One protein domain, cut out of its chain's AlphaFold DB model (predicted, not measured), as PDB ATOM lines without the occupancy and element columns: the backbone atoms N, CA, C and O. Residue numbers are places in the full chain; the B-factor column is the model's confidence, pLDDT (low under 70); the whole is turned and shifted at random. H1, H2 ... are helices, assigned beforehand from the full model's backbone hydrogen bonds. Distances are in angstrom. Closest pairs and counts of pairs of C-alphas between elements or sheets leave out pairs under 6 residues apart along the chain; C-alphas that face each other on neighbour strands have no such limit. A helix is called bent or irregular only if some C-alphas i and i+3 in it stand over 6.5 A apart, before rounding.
ATOM      1  N   SER A 111     -37.881  38.289  36.823       82.56
ATOM      2  CA  SER A 111     -37.275  39.542  37.285       82.56
ATOM      3  C   SER A 111     -35.753  39.532  37.110       82.56
ATOM      4  O   SER A 111     -35.205  40.472  36.540       82.56
ATOM      5  N   HIS A 112     -35.082  38.440  37.493       81.88
ATOM      6  CA  HIS A 112     -33.633  38.278  37.340       81.88
ATOM      7  C   HIS A 112     -33.228  38.255  35.867       81.88
ATOM      8  O   HIS A 112     -32.239  38.876  35.481       81.88
ATOM      9  N   TYR A 113     -34.012  37.578  35.024       79.88
ATOM     10  CA  TYR A 113     -33.790  37.576  33.581       79.88
ATOM     11  C   TYR A 113     -33.852  38.992  32.993       79.88
ATOM     12  O   TYR A 113     -32.936  39.413  32.285       79.88
ATOM     13  N   ARG A 114     -34.905  39.751  33.326       85.00
ATOM     14  CA  ARG A 114     -35.064  41.133  32.857       85.00
ATOM     15  C   ARG A 114     -33.947  42.036  33.377       85.00
ATOM     16  O   ARG A 114     -33.415  42.813  32.595       85.00
ATOM     17  N   ALA A 115     -33.571  41.916  34.651       84.94
ATOM     18  CA  ALA A 115     -32.493  42.704  35.247       84.94
ATOM     19  C   ALA A 115     -31.153  42.469  34.532       84.94
ATOM     20  O   ALA A 115     -30.508  43.432  34.130       84.94
ATOM     21  N   ARG A 116     -30.781  41.205  34.278       81.62
ATOM     22  CA  ARG A 116     -29.561  40.876  33.519       81.62
ATOM     23  C   ARG A 116     -29.605  41.393  32.085       81.62
ATOM     24  O   ARG A 116     -28.608  41.920  31.609       81.62
ATOM     25  N   GLY A 117     -30.743  41.245  31.400       80.88
ATOM     26  CA  GLY A 117     -30.910  41.761  30.040       80.88
ATOM     27  C   GLY A 117     -30.733  43.277  29.974       80.88
ATOM     28  O   GLY A 117     -29.973  43.769  29.151       80.88
ATOM     29  N   ARG A 118     -31.360  44.009  30.903       85.50
ATOM     30  CA  ARG A 118     -31.237  45.471  31.010       85.50
ATOM     31  C   ARG A 118     -29.811  45.912  31.328       85.50
ATOM     32  O   ARG A 118     -29.291  46.766  30.627       85.50
ATOM     33  N   ALA A 119     -29.173  45.299  32.326       83.12
ATOM     34  CA  ALA A 119     -27.796  45.621  32.709       83.12
ATOM     35  C   ALA A 119     -26.787  45.349  31.582       83.12
ATOM     36  O   ALA A 119     -25.802  46.063  31.457       83.12
ATOM     37  N   ARG A 120     -27.034  44.319  30.763       81.56
ATOM     38  CA  ARG A 120     -26.188  43.991  29.611       81.56
ATOM     39  C   ARG A 120     -26.392  44.956  28.447       81.56
ATOM     40  O   ARG A 120     -25.413  45.371  27.842       81.56
ATOM     41  N   ASP A 121     -27.646  45.223  28.087       84.44
ATOM     42  CA  ASP A 121     -27.955  45.880  26.817       84.44
ATOM     43  C   ASP A 121     -28.047  47.405  26.955       84.44
ATOM     44  O   ASP A 121     -27.646  48.100  26.029       84.44
ATOM     45  N   GLY A 122     -28.550  47.943  28.077       81.38
ATOM     46  CA  GLY A 122     -28.612  49.389  28.367       81.38
ATOM     47  C   GLY A 122     -29.573  50.216  27.492       81.38
ATOM     48  O   GLY A 122     -30.092  51.245  27.916       81.38
ATOM     49  N   LYS A 123     -29.830  49.750  26.270       82.12
ATOM     50  CA  LYS A 123     -30.558  50.423  25.196       82.12
ATOM     51  C   LYS A 123     -31.252  49.416  24.279       82.12
ATOM     52  O   LYS A 123     -31.060  48.201  24.385       82.12
ATOM     53  N   CYS A 124     -32.071  49.915  23.359       80.44
ATOM     54  CA  CYS A 124     -32.560  49.105  22.246       80.44
ATOM     55  C   CYS A 124     -31.391  48.723  21.331       80.44
ATOM     56  O   CYS A 124     -30.657  49.593  20.877       80.44
ATOM     57  N   LEU A 125     -31.239  47.438  21.013       77.75
ATOM     58  CA  LEU A 125     -30.139  46.968  20.160       77.75
ATOM     59  C   LEU A 125     -30.347  47.248  18.664       77.75
ATOM     60  O   LEU A 125     -29.417  47.048  17.897       77.75
ATOM     61  N   ILE A 126     -31.552  47.669  18.261       72.81
ATOM     62  CA  ILE A 126     -31.886  48.004  16.868       72.81
ATOM     63  C   ILE A 126     -31.897  49.518  16.664       72.81
ATOM     64  O   ILE A 126     -31.260  50.027  15.755       72.81
ATOM     65  N   THR A 127     -32.614  50.249  17.518       74.75
ATOM     66  CA  THR A 127     -32.807  51.701  17.359       74.75
ATOM     67  C   THR A 127     -31.846  52.538  18.193       74.75
ATOM     68  O   THR A 127     -32.000  53.751  18.248       74.75
ATOM     69  N   GLU A 128     -30.945  51.893  18.937       76.00
ATOM     70  CA  GLU A 128     -30.014  52.512  19.890       76.00
ATOM     71  C   GLU A 128     -30.648  53.371  20.993       76.00
ATOM     72  O   GLU A 128     -29.943  54.005  21.770       76.00
ATOM     73  N   LEU A 129     -31.978  53.362  21.110       78.31
ATOM     74  CA  LEU A 129     -32.701  54.198  22.055       78.31
ATOM     75  C   LEU A 129     -32.321  53.836  23.495       78.31
ATOM     76  O   LEU A 129     -32.697  52.770  24.000       78.31
ATOM     77  N   GLU A 130     -31.610  54.747  24.150       79.44
ATOM     78  CA  GLU A 130     -31.350  54.704  25.582       79.44
ATOM     79  C   GLU A 130     -32.640  55.006  26.342       79.44
ATOM     80  O   GLU A 130     -33.438  55.872  25.973       79.44
ATOM     81  N   THR A 131     -32.892  54.261  27.412       67.94
ATOM     82  CA  THR A 131     -34.074  54.486  28.236       67.94
ATOM     83  C   THR A 131     -33.721  54.342  29.697       67.94
ATOM     84  O   THR A 131     -33.193  53.327  30.141       67.94
ATOM     85  N   GLN A 132     -34.067  55.364  30.468       67.38
ATOM     86  CA  GLN A 132     -33.885  55.346  31.914       67.38
ATOM     87  C   GLN A 132     -34.892  54.410  32.603       67.38
ATOM     88  O   GLN A 132     -34.620  53.891  33.680       67.38
ATOM     89  N   THR A 133     -36.053  54.161  31.985       72.62
ATOM     90  CA  THR A 133     -37.179  53.469  32.638       72.62
ATOM     91  C   THR A 133     -37.516  52.105  32.034       72.62
ATOM     92  O   THR A 133     -38.297  51.361  32.627       72.62
ATOM     93  N   TYR A 134     -36.935  51.729  30.884       71.44
ATOM     94  CA  TYR A 134     -37.186  50.460  30.170       71.44
ATOM     95  C   TYR A 134     -38.669  50.130  29.930       71.44
ATOM     96  O   TYR A 134     -38.998  49.000  29.576       71.44
ATOM     97  N   SER A 135     -39.578  51.093  30.097       78.75
ATOM     98  CA  SER A 135     -41.027  50.895  29.983       78.75
ATOM     99  C   SER A 135     -41.447  50.558  28.551       78.75
ATOM    100  O   SER A 135     -42.403  49.817  28.336       78.75
ATOM    101  N   ARG A 136     -40.682  51.052  27.571       77.81
ATOM    102  CA  ARG A 136     -40.892  50.835  26.132       77.81
ATOM    103  C   ARG A 136     -40.037  49.710  25.543       77.81
ATOM    104  O   ARG A 136     -40.189  49.405  24.365       77.81
ATOM    105  N   LEU A 137     -39.153  49.089  26.332       81.19
ATOM    106  CA  LEU A 137     -38.267  48.016  25.872       81.19
ATOM    107  C   LEU A 137     -38.629  46.682  26.524       81.19
ATOM    108  O   LEU A 137     -38.844  46.583  27.732       81.19
ATOM    109  N   LYS A 138     -38.644  45.619  25.717       82.81
ATOM    110  CA  LYS A 138     -38.827  44.244  26.190       82.81
ATOM    111  C   LYS A 138     -37.526  43.473  26.031       82.81
ATOM    112  O   LYS A 138     -36.903  43.502  24.977       82.81
ATOM    113  N   VAL A 139     -37.141  42.741  27.075       82.06
ATOM    114  CA  VAL A 139     -36.008  41.812  26.997       82.06
ATOM    115  C   VAL A 139     -36.467  40.566  26.241       82.06
ATOM    116  O   VAL A 139     -37.298  39.805  26.745       82.06
ATOM    117  N   ALA A 140     -35.941  40.366  25.035       81.94
ATOM    118  CA  ALA A 140     -36.241  39.211  24.195       81.94
ATOM    119  C   ALA A 140     -35.267  38.060  24.471       81.94
ATOM    120  O   ALA A 140     -34.075  38.282  24.694       81.94
ATOM    121  N   HIS A 141     -35.777  36.825  24.477       75.12
ATOM    122  CA  HIS A 141     -34.918  35.641  24.518       75.12
ATOM    123  C   HIS A 141     -34.254  35.461  23.157       75.12
ATOM    124  O   HIS A 141     -34.923  35.538  22.134       75.12
ATOM    125  N   ILE A 142     -32.943  35.218  23.157       72.19
ATOM    126  CA  ILE A 142     -32.182  34.951  21.924       72.19
ATOM    127  C   ILE A 142     -32.552  33.574  21.365       72.19
ATOM    128  O   ILE A 142     -32.694  33.410  20.161       72.19
ATOM    129  N   PHE A 143     -32.731  32.600  22.255       70.12
ATOM    130  CA  PHE A 143     -33.286  31.296  21.929       70.12
ATOM    131  C   PHE A 143     -34.702  31.244  22.501       70.12
ATOM    132  O   PHE A 143     -34.848  31.403  23.717       70.12
ATOM    133  N   PRO A 144     -35.751  31.104  21.673       68.06
ATOM    134  CA  PRO A 144     -37.104  30.972  22.190       68.06
ATOM    135  C   PRO A 144     -37.189  29.762  23.120       68.06
ATOM    136  O   PRO A 144     -36.670  28.701  22.785       68.06
ATOM    137  N   ARG A 145     -37.911  29.892  24.242       67.81
ATOM    138  CA  ARG A 145     -38.063  28.788  25.212       67.81
ATOM    139  C   ARG A 145     -38.635  27.512  24.593       67.81
ATOM    140  O   ARG A 145     -38.338  26.416  25.045       67.81
ATOM    141  N   ALA A 146     -39.450  27.665  23.548       70.62
ATOM    142  CA  ALA A 146     -40.016  26.550  22.793       70.62
ATOM    143  C   ALA A 146     -38.943  25.623  22.187       70.62
ATOM    144  O   ALA A 146     -39.234  24.458  21.949       70.62
ATOM    145  N   HIS A 147     -37.713  26.114  21.998       65.50
ATOM    146  CA  HIS A 147     -36.591  25.376  21.414       65.50
ATOM    147  C   HIS A 147     -35.449  25.134  22.418       65.50
ATOM    148  O   HIS A 147     -34.328  24.824  22.015       65.50
ATOM    149  N   ASP A 148     -35.694  25.259  23.730       67.88
ATOM    150  CA  ASP A 148     -34.654  25.067  24.755       67.88
ATOM    151  C   ASP A 148     -34.021  23.663  24.684       67.88
ATOM    152  O   ASP A 148     -32.806  23.513  24.842       67.88
ATOM    153  N   GLN A 149     -34.827  22.631  24.401       65.81
ATOM    154  CA  GLN A 149     -34.348  21.253  24.242       65.81
ATOM    155  C   GLN A 149     -33.443  21.098  23.014       65.81
ATOM    156  O   GLN A 149     -32.359  20.527  23.122       65.81
ATOM    157  N   GLU A 150     -33.839  21.671  21.877       66.00
ATOM    158  CA  GLU A 150     -33.066  21.639  20.630       66.00
ATOM    159  C   GLU A 150     -31.718  22.353  20.789       66.00
ATOM    160  O   GLU A 150     -30.674  21.836  20.391       66.00
ATOM    161  N   VAL A 151     -31.715  23.520  21.441       63.34
ATOM    162  CA  VAL A 151     -30.495  24.294  21.713       63.34
ATOM    163  C   VAL A 151     -29.565  23.553  22.669       63.34
ATOM    164  O   VAL A 151     -28.346  23.626  22.519       63.34
ATOM    165  N   THR A 152     -30.121  22.834  23.642       65.44
ATOM    166  CA  THR A 152     -29.337  22.012  24.571       65.44
ATOM    167  C   THR A 152     -28.726  20.809  23.847       65.44
ATOM    168  O   THR A 152     -27.545  20.526  24.030       65.44
ATOM    169  N   GLN A 153     -29.480  20.158  22.959       61.94
ATOM    170  CA  GLN A 153     -29.018  19.009  22.179       61.94
ATOM    171  C   GLN A 153     -27.945  19.384  21.144       61.94
ATOM    172  O   GLN A 153     -26.952  18.672  21.014       61.94
ATOM    173  N   ALA A 154     -28.087  20.526  20.462       57.69
ATOM    174  CA  ALA A 154     -27.099  21.036  19.506       57.69
ATOM    175  C   ALA A 154     -25.767  21.457  20.160       57.69
ATOM    176  O   ALA A 154     -24.764  21.639  19.475       57.69
ATOM    177  N   ARG A 155     -25.747  21.620  21.489       56.38
ATOM    178  CA  ARG A 155     -24.539  21.922  22.274       56.38
ATOM    179  C   ARG A 155     -23.826  20.688  22.806       56.38
ATOM    180  O   ARG A 155     -22.753  20.835  23.388       56.38
ATOM    181  N   SER A 156     -24.393  19.499  22.614       46.69
ATOM    182  CA  SER A 156     -23.697  18.255  22.923       46.69
ATOM    183  C   SER A 156     -22.417  18.162  22.075       46.69
ATOM    184  O   SER A 156     -22.471  18.450  20.876       46.69
TER     185      SER A 156
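AT A GLANCE: This is residues 111 to 156 of the 168 residues of an uncharacterized protein of Scleroderma citrinum Foug A (UniProt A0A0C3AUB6). Two short helices, H1 and H2, are set far from each other along a loose, elongated model, joined by a long loop that swings out beyond H1, folds back past it and runs on to H2 at the opposite end. Residues 144 to 150, of which 145 to 150 belong to H2, stick out free of the rest. Look through the 46 printed residues and you will find two named helices, H1 then H2, and no named strand; the class is all helix, though under half of the residues, 20 of 46, are in named elements. The whole is loose, with a radius of gyration of the C-alphas of 13.2 A, and its C-alphas span 39 by 22 by 16 A.

IN THESE COORDINATES: Find C-alpha 111 at (-37.275, 39.542, 37.285); from there H1, residues 111 to 121, runs 15.4 A to C-alpha 121 at (-27.955, 45.880, 26.817). Go on through residues 122 to 144, which hold no named element, to H2, residues 145 to 153, which runs 13.7 A and ends at C-alpha 153 at (-29.018, 19.009, 22.179). H2 is irregular: C-alphas 146 and 149 are 7.9 A apart.

HOW THE PARTS SIT: Compare H1 with H2 and you find them apart, with no C-alpha of the one within 8 A of the other. In H1 every O i to N i+4 pair is within hydrogen-bond range; in H2 3 of 5 are.

THE WHOLE: Look at Gln 132 and Ser 156 for the two C-alphas farthest apart, 39.5 A. The printed part has no cut, and the link from H1 to H2, 23 residues, is long. Read the B-factor column for the model's confidence: the mean pLDDT of the printed part is 74.3, and residues 131 to 132, 144 to 145 and 147 to 156 are under 70.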